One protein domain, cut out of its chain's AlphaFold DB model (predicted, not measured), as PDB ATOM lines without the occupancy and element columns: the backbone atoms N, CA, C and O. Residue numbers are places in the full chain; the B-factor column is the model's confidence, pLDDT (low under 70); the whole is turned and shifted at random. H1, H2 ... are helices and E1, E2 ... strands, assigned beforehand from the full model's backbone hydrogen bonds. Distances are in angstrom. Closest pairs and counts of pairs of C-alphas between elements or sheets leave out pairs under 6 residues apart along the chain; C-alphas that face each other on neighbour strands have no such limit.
ATOM      1  N   GLY A  72      16.646   4.102  75.576       63.75
ATOM      2  CA  GLY A  72      17.522   3.525  76.598       63.75
ATOM      3  C   GLY A  72      17.241   2.046  76.879       63.75
ATOM      4  O   GLY A  72      18.160   1.292  77.187       63.75
ATOM      5  N   SER A  73      15.999   1.590  76.689       76.12
ATOM      6  CA  SER A  73      15.639   0.178  76.894       76.12
ATOM      7  C   SER A  73      16.267  -0.784  75.869       76.12
ATOM      8  O   SER A  73      16.502  -1.958  76.166       76.12
ATOM      9  N   MET A  74      16.563  -0.304  74.654       80.25
ATOM     10  CA  MET A  74      17.008  -1.143  73.530       80.25
ATOM     11  C   MET A  74      18.482  -0.973  73.152       80.25
ATOM     12  O   MET A  74      19.029  -1.838  72.454       80.25
ATOM     13  N   HIS A  75      19.119   0.115  73.583       83.44
ATOM     14  CA  HIS A  75      20.498   0.449  73.238       83.44
ATOM     15  C   HIS A  75      21.336   0.703  74.487       83.44
ATOM     16  O   HIS A  75      20.866   1.263  75.469       83.44
ATOM     17  N   GLN A  76      22.609   0.345  74.400       87.75
ATOM     18  CA  GLN A  76      23.620   0.588  75.415       87.75
ATOM     19  C   GLN A  76      24.750   1.433  74.833       87.75
ATOM     20  O   GLN A  76      25.021   1.412  73.627       87.75
ATOM     21  N   VAL A  77      25.433   2.171  75.703       87.56
ATOM     22  CA  VAL A  77      26.644   2.905  75.335       87.56
ATOM     23  C   VAL A  77      27.761   1.903  75.063       87.56
ATOM     24  O   VAL A  77      28.104   1.104  75.929       87.56
ATOM     25  N   ALA A  78      28.304   1.940  73.848       88.94
ATOM     26  CA  ALA A  78      29.343   1.022  73.396       88.94
ATOM     27  C   ALA A  78      30.750   1.603  73.553       88.94
ATOM     28  O   ALA A  78      31.696   0.904  73.895       88.94
ATOM     29  N   SER A  79      30.891   2.889  73.257       88.31
ATOM     30  CA  SER A  79      32.124   3.638  73.452       88.31
ATOM     31  C   SER A  79      31.755   5.098  73.606       88.31
ATOM     32  O   SER A  79      30.917   5.608  72.856       88.31
ATOM     33  N   SER A  80      32.345   5.763  74.587       88.00
ATOM     34  CA  SER A  80      32.146   7.185  74.799       88.00
ATOM     35  C   SER A  80      33.464   7.847  75.152       88.00
ATOM     36  O   SER A  80      34.281   7.326  75.908       88.00
ATOM     37  N   PHE A  81      33.661   9.029  74.593       85.56
ATOM     38  CA  PHE A  81      34.710   9.934  74.993       85.56
ATOM     39  C   PHE A  81      34.084  11.306  75.179       85.56
ATOM     40  O   PHE A  81      33.543  11.896  74.245       85.56
ATOM     41  N   SER A  82      34.164  11.804  76.403       78.62
ATOM     42  CA  SER A  82      33.798  13.166  76.756       78.62
ATOM     43  C   SER A  82      34.863  13.708  77.692       78.62
ATOM     44  O   SER A  82      35.481  12.959  78.453       78.62
ATOM     45  N   ARG A  83      35.104  15.015  77.635       74.56
ATOM     46  CA  ARG A  83      36.042  15.641  78.562       74.56
ATOM     47  C   ARG A  83      35.314  16.043  79.819       74.56
ATOM     48  O   ARG A  83      34.326  16.763  79.765       74.56
ATOM     49  N   GLU A  84      35.935  15.731  80.942       68.31
ATOM     50  CA  GLU A  84      35.478  16.108  82.278       68.31
ATOM     51  C   GLU A  84      35.177  17.615  82.424       68.31
ATOM     52  O   GLU A  84      34.282  18.003  83.162       68.31
ATOM     53  N   LYS A  85      35.897  18.476  81.687       66.19
ATOM     54  CA  LYS A  85      35.771  19.945  81.763       66.19
ATOM     55  C   LYS A  85      35.199  20.608  80.508       66.19
ATOM     56  O   LYS A  85      35.166  21.836  80.442       66.19
ATOM     57  N   ALA A  86      34.810  19.848  79.481       60.91
ATOM     58  CA  ALA A  86      34.211  20.449  78.291       60.91
ATOM     59  C   ALA A  86      32.696  20.482  78.449       60.91
ATOM     60  O   ALA A  86      32.036  19.453  78.451       60.91
ATOM     61  N   MET A  87      32.140  21.689  78.509       54.97
ATOM     62  CA  MET A  87      30.689  21.880  78.504       54.97
ATOM     63  C   MET A  87      30.028  21.529  77.161       54.97
ATOM     64  O   MET A  87      28.807  21.508  77.071       54.97
ATOM     65  N   HIS A  88      30.812  21.295  76.103       63.75
ATOM     66  CA  HIS A  88      30.290  21.112  74.752       63.75
ATOM     67  C   HIS A  88      31.183  20.156  73.954       63.75
ATOM     68  O   HIS A  88      32.326  20.500  73.646       63.75
ATOM     69  N   GLY A  89      30.642  18.992  73.585       72.62
ATOM     70  CA  GLY A  89      31.271  18.056  72.649       72.62
ATOM     71  C   GLY A  89      31.689  16.719  73.259       72.62
ATOM     72  O   GLY A  89      31.967  16.624  74.451       72.62
ATOM     73  N   GLY A  90      31.667  15.688  72.420       82.56
ATOM     74  CA  GLY A  90      31.945  14.302  72.775       82.56
ATOM     75  C   GLY A  90      31.802  13.407  71.551       82.56
ATOM     76  O   GLY A  90      31.052  13.727  70.625       82.56
ATOM     77  N   SER A  91      32.494  12.273  71.558       83.50
ATOM     78  CA  SER A  91      32.210  11.173  70.642       83.50
ATOM     79  C   SER A  91      31.486  10.076  71.411       83.50
ATOM     80  O   SER A  91      31.946   9.642  72.465       83.50
ATOM     81  N   LEU A  92      30.335   9.639  70.910       85.94
ATOM     82  CA  LEU A  92      29.522   8.606  71.539       85.94
ATOM     83  C   LEU A  92      29.044   7.622  70.481       85.94
ATOM     84  O   LEU A  92      28.559   8.020  69.424       85.94
ATOM     85  N   THR A  93      29.160   6.337  70.792       86.75
ATOM     86  CA  THR A  93      28.626   5.250  69.978       86.75
ATOM     87  C   THR A  93      27.626   4.459  70.806       86.75
ATOM     88  O   THR A  93      27.980   3.900  71.845       86.75
ATOM     89  N   LEU A  94      26.380   4.403  70.338       87.44
ATOM     90  CA  LEU A  94      25.331   3.564  70.907       87.44
ATOM     91  C   LEU A  94      25.197   2.284  70.084       87.44
ATOM     92  O   LEU A  94      25.285   2.311  68.855       87.44
ATOM     93  N   ILE A  95      24.960   1.163  70.756       85.75
ATOM     94  CA  ILE A  95      24.746  -0.128  70.110       85.75
ATOM     95  C   ILE A  95      23.536  -0.831  70.707       85.75
ATOM     96  O   ILE A  95      23.267  -0.731  71.898       85.75
ATOM     97  N   LYS A  96      22.796  -1.572  69.885       86.62
ATOM     98  CA  LYS A  96      21.674  -2.383  70.359       86.62
ATOM     99  C   LYS A  96      22.164  -3.466  71.329       86.62
ATOM    100  O   LYS A  96      23.150  -4.141  71.034       86.62
ATOM    101  N   ASN A  97      21.429  -3.695  72.418       84.75
ATOM    102  CA  ASN A  97      21.831  -4.585  73.526       84.75
ATOM    103  C   ASN A  97      22.186  -6.019  73.087       84.75
ATOM    104  O   ASN A  97      23.028  -6.675  73.692       84.75
ATOM    105  N   ASN A  98      21.589  -6.493  71.991       87.44
ATOM    106  CA  ASN A  98      21.777  -7.856  71.489       87.44
ATOM    107  C   ASN A  98      22.962  -8.009  70.519       87.44
ATOM    108  O   ASN A  98      23.159  -9.089  69.964       87.44
ATOM    109  N   ILE A  99      23.721  -6.941  70.263       87.25
ATOM    110  CA  ILE A  99      24.867  -6.975  69.353       87.25
ATOM    111  C   ILE A  99      26.150  -7.041  70.181       87.25
ATOM    112  O   ILE A  99      26.407  -6.193  71.034       87.25
ATOM    113  N   LYS A 100      26.977  -8.054  69.903       91.69
ATOM    114  CA  LYS A 100      28.307  -8.187  70.503       91.69
ATOM    115  C   LYS A 100      29.280  -7.225  69.828       91.69
ATOM    116  O   LYS A 100      29.334  -7.151  68.602       91.69
ATOM    117  N   TYR A 101      30.078  -6.538  70.632       91.50
ATOM    118  CA  TYR A 101      31.108  -5.614  70.175       91.50
ATOM    119  C   TYR A 101      32.303  -5.648  71.128       91.50
ATOM    120  O   TYR A 101      32.209  -6.145  72.251       91.50
ATOM    121  N   LYS A 102      33.430  -5.112  70.667       92.62
ATOM    122  CA  LYS A 102      34.633  -4.895  71.465       92.62
ATOM    123  C   LYS A 102      35.067  -3.444  71.326       92.62
ATOM    124  O   LYS A 102      35.392  -3.005  70.227       92.62
ATOM    125  N   GLU A 103      35.110  -2.705  72.425       91.38
ATOM    126  CA  GLU A 103      35.676  -1.358  72.409       91.38
ATOM    127  C   GLU A 103      37.192  -1.405  72.155       91.38
ATOM    128  O   GLU A 103      37.929  -2.216  72.730       91.38
ATOM    129  N   ARG A 104      37.668  -0.527  71.268       85.19
ATOM    130  CA  ARG A 104      39.088  -0.364  70.938       85.19
ATOM    131  C   ARG A 104      39.682   0.767  71.759       85.19
ATOM    132  O   ARG A 104      39.941   1.857  71.254       85.19
ATOM    133  N   LEU A 105      39.921   0.485  73.039       84.94
ATOM    134  CA  LEU A 105      40.539   1.437  73.969       84.94
ATOM    135  C   LEU A 105      41.915   1.917  73.493       84.94
ATOM    136  O   LEU A 105      42.302   3.041  73.785       84.94
ATOM    137  N   ASP A 106      42.647   1.095  72.739       78.44
ATOM    138  CA  ASP A 106      43.911   1.482  72.112       78.44
ATOM    139  C   ASP A 106      43.753   2.648  71.132       78.44
ATOM    140  O   ASP A 106      44.674   3.447  71.023       78.44
ATOM    141  N   VAL A 107      42.594   2.771  70.479       80.12
ATOM    142  CA  VAL A 107      42.247   3.880  69.579       80.12
ATOM    143  C   VAL A 107      41.617   5.040  70.343       80.12
ATOM    144  O   VAL A 107      42.011   6.185  70.149       80.12
ATOM    145  N   VAL A 108      40.679   4.761  71.254       82.62
ATOM    146  CA  VAL A 108      40.017   5.792  72.077       82.62
ATOM    147  C   VAL A 108      41.043   6.587  72.892       82.62
ATOM    148  O   VAL A 108      40.945   7.809  72.988       82.62
ATOM    149  N   ARG A 109      42.091   5.927  73.404       81.50
ATOM    150  CA  ARG A 109      43.205   6.567  74.126       81.50
ATOM    151  C   ARG A 109      44.073   7.482  73.262       81.50
ATOM    152  O   ARG A 109      44.820   8.275  73.824       81.50
ATOM    153  N   LEU A 110      43.987   7.384  71.934       74.38
ATOM    154  CA  LEU A 110      44.665   8.305  71.021       74.38
ATOM    155  C   LEU A 110      43.923   9.640  70.891       74.38
ATOM    156  O   LEU A 110      44.425  10.544  70.230       74.38
ATOM    157  N   SER A 111      42.741   9.780  71.503       79.12
ATOM    158  CA  SER A 111      42.043  11.060  71.599       79.12
ATOM    159  C   SER A 111      42.954  12.096  72.251       79.12
ATOM    160  O   SER A 111      43.280  12.010  73.437       79.12
ATOM    161  N   VAL A 112      43.371  13.089  71.470       69.69
ATOM    162  CA  VAL A 112      44.231  14.166  71.958       69.69
ATOM    163  C   VAL A 112      43.336  15.261  72.513       69.69
ATOM    164  O   VAL A 112      42.631  15.957  71.774       69.69
ATOM    165  N   GLY A 113      43.366  15.412  73.838       62.19
ATOM    166  CA  GLY A 113      42.608  16.426  74.559       62.19
ATOM    167  C   GLY A 113      42.874  17.821  73.995       62.19
ATOM    168  O   GLY A 113      43.920  18.400  74.265       62.19
ATOM    169  N   ARG A 114      41.875  18.347  73.268       58.47
ATOM    170  CA  ARG A 114      41.746  19.656  72.575       58.47
ATOM    171  C   ARG A 114      41.576  19.580  71.067       58.47
ATOM    172  O   ARG A 114      40.929  20.484  70.543       58.47
ATOM    173  N   THR A 115      41.968  18.489  70.418       69.19
ATOM    174  CA  THR A 115      42.001  18.446  68.949       69.19
ATOM    175  C   THR A 115      40.971  17.494  68.357       69.19
ATOM    176  O   THR A 115      40.170  17.919  67.532       69.19
ATOM    177  N   ILE A 116      40.946  16.233  68.795       76.50
ATOM    178  CA  ILE A 116      40.024  15.216  68.276       76.50
ATOM    179  C   ILE A 116      39.627  14.263  69.399       76.50
ATOM    180  O   ILE A 116      40.447  13.879  70.233       76.50
ATOM    181  N   GLU A 117      38.358  13.882  69.395       85.31
ATOM    182  CA  GLU A 117      37.747  12.943  70.323       85.31
ATOM    183  C   GLU A 117      37.280  11.721  69.540       85.31
ATOM    184  O   GLU A 117      36.549  11.843  68.557       85.31
ATOM    185  N   LEU A 118      37.742  10.544  69.948       86.38
ATOM    186  CA  LEU A 118      37.533   9.292  69.237       86.38
ATOM    187  C   LEU A 118      36.723   8.333  70.104       86.38
ATOM    188  O   LEU A 118      37.071   8.089  71.255       86.38
ATOM    189  N   ALA A 119      35.692   7.735  69.518       88.50
ATOM    190  CA  ALA A 119      35.028   6.548  70.041       88.50
ATOM    191  C   ALA A 119      35.174   5.443  68.994       88.50
ATOM    192  O   ALA A 119      34.963   5.688  67.805       88.50
ATOM    193  N   CYS A 120      35.586   4.243  69.398       88.12
ATOM    194  CA  CYS A 120      35.894   3.180  68.446       88.12
ATOM    195  C   CYS A 120      35.422   1.827  68.961       88.12
ATOM    196  O   CYS A 120      35.852   1.367  70.020       88.12
ATOM    197  N   ILE A 121      34.612   1.147  68.155       87.12
ATOM    198  CA  ILE A 121      34.155  -0.211  68.438       87.12
ATOM    199  C   ILE A 121      34.441  -1.139  67.262       87.12
ATOM    200  O   ILE A 121      34.340  -0.774  66.093       87.12
ATOM    201  N   GLU A 122      34.810  -2.366  67.587       84.25
ATOM    202  CA  GLU A 122      35.006  -3.463  66.653       84.25
ATOM    203  C   GLU A 122      33.831  -4.439  66.792       84.25
ATOM    204  O   GLU A 122      33.599  -5.026  67.848       84.25
ATOM    205  N   LEU A 123      33.077  -4.587  65.708       85.31
ATOM    206  CA  LEU A 123      32.100  -5.648  65.483       85.31
ATOM    207  C   LEU A 123      32.788  -6.814  64.753       85.31
ATOM    208  O   LEU A 123      33.965  -6.735  64.409       85.31
ATOM    209  N   GLU A 124      32.060  -7.896  64.465       84.31
ATOM    210  CA  GLU A 124      32.631  -9.120  63.873       84.31
ATOM    211  C   GLU A 124      33.500  -8.871  62.624       84.31
ATOM    212  O   GLU A 124      34.597  -9.415  62.504       84.31
ATOM    213  N   GLN A 125      33.024  -8.042  61.690       79.31
ATOM    214  CA  GLN A 125      33.718  -7.741  60.426       79.31
ATOM    215  C   GLN A 125      33.827  -6.239  60.139       79.31
ATOM    216  O   GLN A 125      34.319  -5.841  59.078       79.31
ATOM    217  N   ILE A 126      33.343  -5.410  61.068       78.69
ATOM    218  CA  ILE A 126      33.193  -3.972  60.873       78.69
ATOM    219  C   ILE A 126      33.846  -3.237  62.033       78.69
ATOM    220  O   ILE A 126      33.598  -3.571  63.186       78.69
ATOM    221  N   VAL A 127      34.653  -2.225  61.734       79.38
ATOM    222  CA  VAL A 127      35.133  -1.278  62.744       79.38
ATOM    223  C   VAL A 127      34.376   0.028  62.555       79.38
ATOM    224  O   VAL A 127      34.367   0.590  61.460       79.38
ATOM    225  N   VAL A 128      33.719   0.483  63.615       82.56
ATOM    226  CA  VAL A 128      33.021   1.767  63.653       82.56
ATOM    227  C   VAL A 128      33.910   2.739  64.407       82.56
ATOM    228  O   VAL A 128      34.236   2.501  65.572       82.56
ATOM    229  N   LEU A 129      34.311   3.815  63.735       85.56
ATOM    230  CA  LEU A 129      35.092   4.895  64.324       85.56
ATOM    231  C   LEU A 129      34.269   6.181  64.245       85.56
ATOM    232  O   LEU A 129      33.909   6.644  63.164       85.56
ATOM    233  N   SER A 130      33.969   6.746  65.407       84.50
ATOM    234  CA  SER A 130      33.280   8.019  65.543       84.50
ATOM    235  C   SER A 130      34.288   9.085  65.945       84.50
ATOM    236  O   SER A 130      34.957   8.971  66.979       84.50
ATOM    237  N   VAL A 131      34.412  10.108  65.104       83.25
ATOM    238  CA  VAL A 131      35.400  11.178  65.238       83.25
ATOM    239  C   VAL A 131      34.668  12.488  65.489       83.25
ATOM    240  O   VAL A 131      33.961  12.993  64.619       83.25
ATOM    241  N   TYR A 132      34.864  13.066  66.668       81.94
ATOM    242  CA  TYR A 132      34.382  14.400  66.984       81.94
ATOM    243  C   TYR A 132      35.539  15.398  66.986       81.94
ATOM    244  O   TYR A 132      36.549  15.226  67.672       81.94
ATOM    245  N   ARG A 133      35.374  16.476  66.217       80.88
ATOM    246  CA  ARG A 133      36.309  17.599  66.161       80.88
ATOM    247  C   ARG A 133      35.648  18.834  66.786       80.88
ATOM    248  O   ARG A 133      34.645  19.311  66.252       80.88
ATOM    249  N   PRO A 134      36.195  19.396  67.878       75.19
ATOM    250  CA  PRO A 134      35.684  20.634  68.448       75.19
ATOM    251  C   PRO A 134      35.787  21.798  67.445       75.19
ATOM    252  O   PRO A 134      36.829  21.930  66.796       75.19
ATOM    253  N   PRO A 135      34.795  22.710  67.380       69.56
ATOM    254  CA  PRO A 135      34.775  23.830  66.427       69.56
ATOM    255  C   PRO A 135      36.004  24.750  66.493       69.56
ATOM    256  O   PRO A 135      36.338  25.413  65.520       69.56
ATOM    257  N   LYS A 136      36.675  24.804  67.652       69.31
ATOM    258  CA  LYS A 136      37.842  25.666  67.909       69.31
ATOM    259  C   LYS A 136      39.192  24.952  67.755       69.31
ATOM    260  O   LYS A 136      40.222  25.541  68.066       69.31
ATOM    261  N   SER A 137      39.208  23.681  67.356       66.88
ATOM    262  CA  SER A 137      40.462  22.937  67.176       66.88
ATOM    263  C   SER A 137      41.109  23.309  65.838       66.88
ATOM    264  O   SER A 137      40.463  23.185  64.804       66.88
ATOM    265  N   SER A 138      42.364  23.771  65.816       64.38
ATOM    266  CA  SER A 138      43.117  23.935  64.555       64.38
ATOM    267  C   SER A 138      43.657  22.571  64.095       64.38
ATOM    268  O   SER A 138      44.011  21.733  64.929       64.38
ATOM    269  N   TYR A 139      43.681  22.329  62.779       59.31
ATOM    270  CA  TYR A 139      44.241  21.096  62.206       59.31
ATOM    271  C   TYR A 139      45.764  21.009  62.393       59.31
ATOM    272  O   TYR A 139      46.297  19.914  62.557       59.31
ATOM    273  N   ASP A 140      46.448  22.152  62.468       60.06
ATOM    274  CA  ASP A 140      47.917  22.242  62.478       60.06
ATOM    275  C   ASP A 140      48.551  21.588  63.713       60.06
ATOM    276  O   ASP A 140      49.700  21.146  63.689       60.06
ATOM    277  N   VAL A 141      47.808  21.527  64.822       57.25
ATOM    278  CA  VAL A 141      48.277  20.918  66.076       57.25
ATOM    279  C   VAL A 141      48.222  19.391  66.011       57.25
ATOM    280  O   VAL A 141      49.024  18.726  66.666       57.25
ATOM    281  N   LEU A 142      47.309  18.821  65.216       53.38
ATOM    282  CA  LEU A 142      47.211  17.369  65.056       53.38
ATOM    283  C   LEU A 142      48.442  16.812  64.336       53.38
ATOM    284  O   LEU A 142      49.034  15.833  64.783       53.38
ATOM    285  N   GLU A 143      48.840  17.477  63.254       54.75
ATOM    286  CA  GLU A 143      49.970  17.073  62.418       54.75
ATOM    287  C   GLU A 143      51.286  17.165  63.208       54.75
ATOM    288  O   GLU A 143      52.091  16.235  63.214       54.75
ATOM    289  N   LYS A 144      51.456  18.232  64.001       56.31
ATOM    290  CA  LYS A 144      52.652  18.439  64.837       56.31
ATOM    291  C   LYS A 144      52.720  17.512  66.052       56.31
ATOM    292  O   LYS A 144      53.800  17.032  66.385       56.31
ATOM    293  N   GLY A 145      51.591  17.229  66.706       51.69
ATOM    294  CA  GLY A 145      51.541  16.346  67.880       51.69
ATOM    295  C   GLY A 145      51.876  14.887  67.561       51.69
ATOM    296  O   GLY A 145      52.449  14.193  68.396       51.69
ATOM    297  N   PHE A 232      30.778  11.180  60.332       48.97
ATOM    298  CA  PHE A 232      31.106  12.587  60.484       48.97
ATOM    299  C   PHE A 232      29.833  13.343  60.843       48.97
ATOM    300  O   PHE A 232      28.901  13.409  60.049       48.97
ATOM    301  N   CYS A 233      29.791  13.948  62.028       47.09
ATOM    302  CA  CYS A 233      28.769  14.946  62.331       47.09
ATOM    303  C   CYS A 233      29.304  16.329  61.912       47.09
ATOM    304  O   CYS A 233      30.114  16.889  62.662       47.09
ATOM    305  N   PRO A 234      28.883  16.903  60.765       39.38
ATOM    306  CA  PRO A 234      29.373  18.203  60.312       39.38
ATOM    307  C   PRO A 234      29.102  19.283  61.361       39.38
ATOM    308  O   PRO A 234      28.065  19.304  62.030       39.38
ATOM    309  N   THR A 235      30.071  20.167  61.580       41.44
ATOM    310  CA  THR A 235      30.007  21.208  62.609       41.44
ATOM    311  C   THR A 235      29.042  22.313  62.182       41.44
ATOM    312  O   THR A 235      29.445  23.293  61.576       41.44
ATOM    313  N   LEU A 236      27.750  22.168  62.490       39.91
ATOM    314  CA  LEU A 236      26.804  23.274  62.315       39.91
ATOM    315  C   LEU A 236      27.030  24.401  63.336       39.91
ATOM    316  O   LEU A 236      27.529  24.115  64.435       39.91
ATOM    317  N   PRO A 237      26.676  25.657  62.986       37.00
ATOM    318  CA  PRO A 237      26.913  26.825  63.823       37.00
ATOM    319  C   PRO A 237      26.277  26.680  65.205       37.00
ATOM    320  O   PRO A 237      25.228  26.068  65.388       37.00
ATOM    321  N   ALA A 238      26.978  27.239  66.183       41.59
ATOM    322  CA  ALA A 238      26.749  27.110  67.609       41.59
ATOM    323  C   ALA A 238      25.293  27.363  68.028       41.59
ATOM    324  O   ALA A 238      24.881  28.520  68.041       41.59
ATOM    325  N   ARG A 239      24.567  26.309  68.446       39.34
ATOM    326  CA  ARG A 239      23.557  26.392  69.527       39.34
ATOM    327  C   ARG A 239      22.905  25.093  70.012       39.34
ATOM    328  O   ARG A 239      22.112  25.175  70.940       39.34
ATOM    329  N   THR A 240      23.250  23.916  69.497       39.69
ATOM    330  CA  THR A 240      22.530  22.687  69.888       39.69
ATOM    331  C   THR A 240      23.450  21.665  70.549       39.69
ATOM    332  O   THR A 240      24.584  21.470  70.107       39.69
ATOM    333  N   GLY A 241      22.952  21.086  71.647       44.56
ATOM    334  CA  GLY A 241      23.634  20.170  72.559       44.56
ATOM    335  C   GLY A 241      24.148  18.870  71.933       44.56
ATOM    336  O   GLY A 241      24.228  18.726  70.715       44.56
ATOM    337  N   GLY A 242      24.571  17.948  72.806       39.97
ATOM    338  CA  GLY A 242      25.256  16.700  72.461       39.97
ATOM    339  C   GLY A 242      24.693  16.009  71.218       39.97
ATOM    340  O   GLY A 242      23.485  15.843  71.070       39.97
ATOM    341  N   ARG A 243      25.590  15.620  70.310       48.22
ATOM    342  CA  ARG A 243      25.236  14.958  69.052       48.22
ATOM    343  C   ARG A 243      25.290  13.457  69.259       48.22
ATOM    344  O   ARG A 243      26.256  12.946  69.822       48.22
ATOM    345  N   VAL A 244      24.254  12.764  68.811       39.34
ATOM    346  CA  VAL A 244      24.095  11.326  69.017       39.34
ATOM    347  C   VAL A 244      23.971  10.693  67.647       39.34
ATOM    348  O   VAL A 244      22.985  10.913  66.959       39.34
ATOM    349  N   SER A 245      24.975   9.914  67.253       45.06
ATOM    350  CA  SER A 245      24.878   9.086  66.056       45.06
ATOM    351  C   SER A 245      24.324   7.723  66.465       45.06
ATOM    352  O   SER A 245      24.974   6.972  67.199       45.06
ATOM    353  N   ALA A 246      23.103   7.416  66.031       40.00
ATOM    354  CA  ALA A 246      22.476   6.118  66.241       40.00
ATOM    355  C   ALA A 246      22.626   5.267  64.974       40.00
ATOM    356  O   ALA A 246      22.001   5.532  63.951       40.00
ATOM    357  N   MET A 247      23.458   4.224  65.037       43.66
ATOM    358  CA  MET A 247      23.657   3.305  63.915       43.66
ATOM    359  C   MET A 247      22.715   2.105  64.033       43.66
ATOM    360  O   MET A 247      22.913   1.219  64.867       43.66
ATOM    361  N   HIS A 248      21.711   2.035  63.159       35.47
ATOM    362  CA  HIS A 248      20.879   0.844  63.009       35.47
ATOM    363  C   HIS A 248      21.490  -0.115  61.982       35.47
ATOM    364  O   HIS A 248      21.356   0.062  60.773       35.47
ATOM    365  N   PHE A 249      22.143  -1.169  62.467       36.41
ATOM    366  CA  PHE A 249      22.628  -2.252  61.614       36.41
ATOM    367  C   PHE A 249      21.487  -3.211  61.262       36.41
ATOM    368  O   PHE A 249      20.956  -3.907  62.132       36.41
ATOM    369  N   LEU A 250      21.136  -3.289  59.977       30.58
ATOM    370  CA  LEU A 250      20.348  -4.406  59.460       30.58
ATOM    371  C   LEU A 250      21.253  -5.646  59.351       30.58
ATOM    372  O   LEU A 250      22.391  -5.530  58.886       30.58
TER     373      LEU A 250
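This is residues 72 to 145 and 232 to 250 of the 268 residues of an uncharacterized protein of Eumeta variegata (UniProt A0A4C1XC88). Two strand hairpins, E1 with E2 and E3 with E4, pack on each other only partly face to face and make a small core, with the short helix H1 packed on E3. Beyond one end of the core E4 leads out to the short helix H2, while the unnamed stretch from 232 to 250 loops out and folds back past E2. The printed part has 93 residues, with four named strands and two named helices in the order E1, E2, H1, E3, E4, H2; each hairpin is an antiparallel sheet of two strands. The class is mixed, helices and strands, with 38 residues, under half, in named elements. The whole is compact, with a radius of gyration of the C-alphas of 13.9 A, and spans 39 by 30 by 24 A.

Start with E1, residues 75 to 82, which bends by 65 degrees at residue 79, and E2, residues 90 to 96. They form an antiparallel hairpin at 166 degrees; look for N 76 and O 95, 2.8 A apart, and N 91 and O 81, 2.9 A apart, both within hydrogen-bond range. Go on to H1, residues 105 to 108, and then to the second antiparallel hairpin, E3, residues 117 to 122, with E4, residues 126 to 132, at 170 degrees. There N 119 and O 130 are 2.9 A apart, within hydrogen-bond range. Between the hairpins, the closest C-alphas of E1 and E3 are those of Ser 79 and Ala 119, 5.3 A apart. Those of E2 and E3 are Ser 91 and Ala 119, 5.4 A apart, and those of E2 and E4 are Ser 91 and Tyr 132, 5.3 A apart. E1 and E4 are near each other, with 7 pairs of C-alphas within 10 A. The closest C-alphas of H1 and E3 are those of Val 108 and Leu 118, 5.1 A apart. H1 and E4 are apart. H2, residues 140 to 145, is apart from E1, E2, E3 and H1. Every O i to N i+4 pair in H2 is within hydrogen-bond range, and H1 is too short for such a pair. Two short pairings remain: residues 93 to 94 of E2 with 245 to 246, parallel, and residues 102 to 103 with 121 to 122 of E3, antiparallel.

Find C-alpha 75 at (20.498, 0.449, 73.238); from there E1 runs 18.7 A to C-alpha 82. E2 covers 19.7 A, E3 17.0 A and E4 19.4 A, with E4 ending at C-alpha 132, (34.382, 14.400, 66.984). H1 is 4.8 A long, and H2 runs 8.8 A to C-alpha 145 at (51.541, 16.346, 67.880).

The C-alphas farthest apart are those of Ser 73 and Lys 144, at 43.0 A. Residues 146 to 231 are not printed, and C-alphas 145 and 232 are 22.1 A apart across the cut. The link from E3 to E4 is tight, and no link is long. The mean pLDDT of the printed part is 70.1; 40 residues are under 70, among them 135 to 145 and 232 to 250.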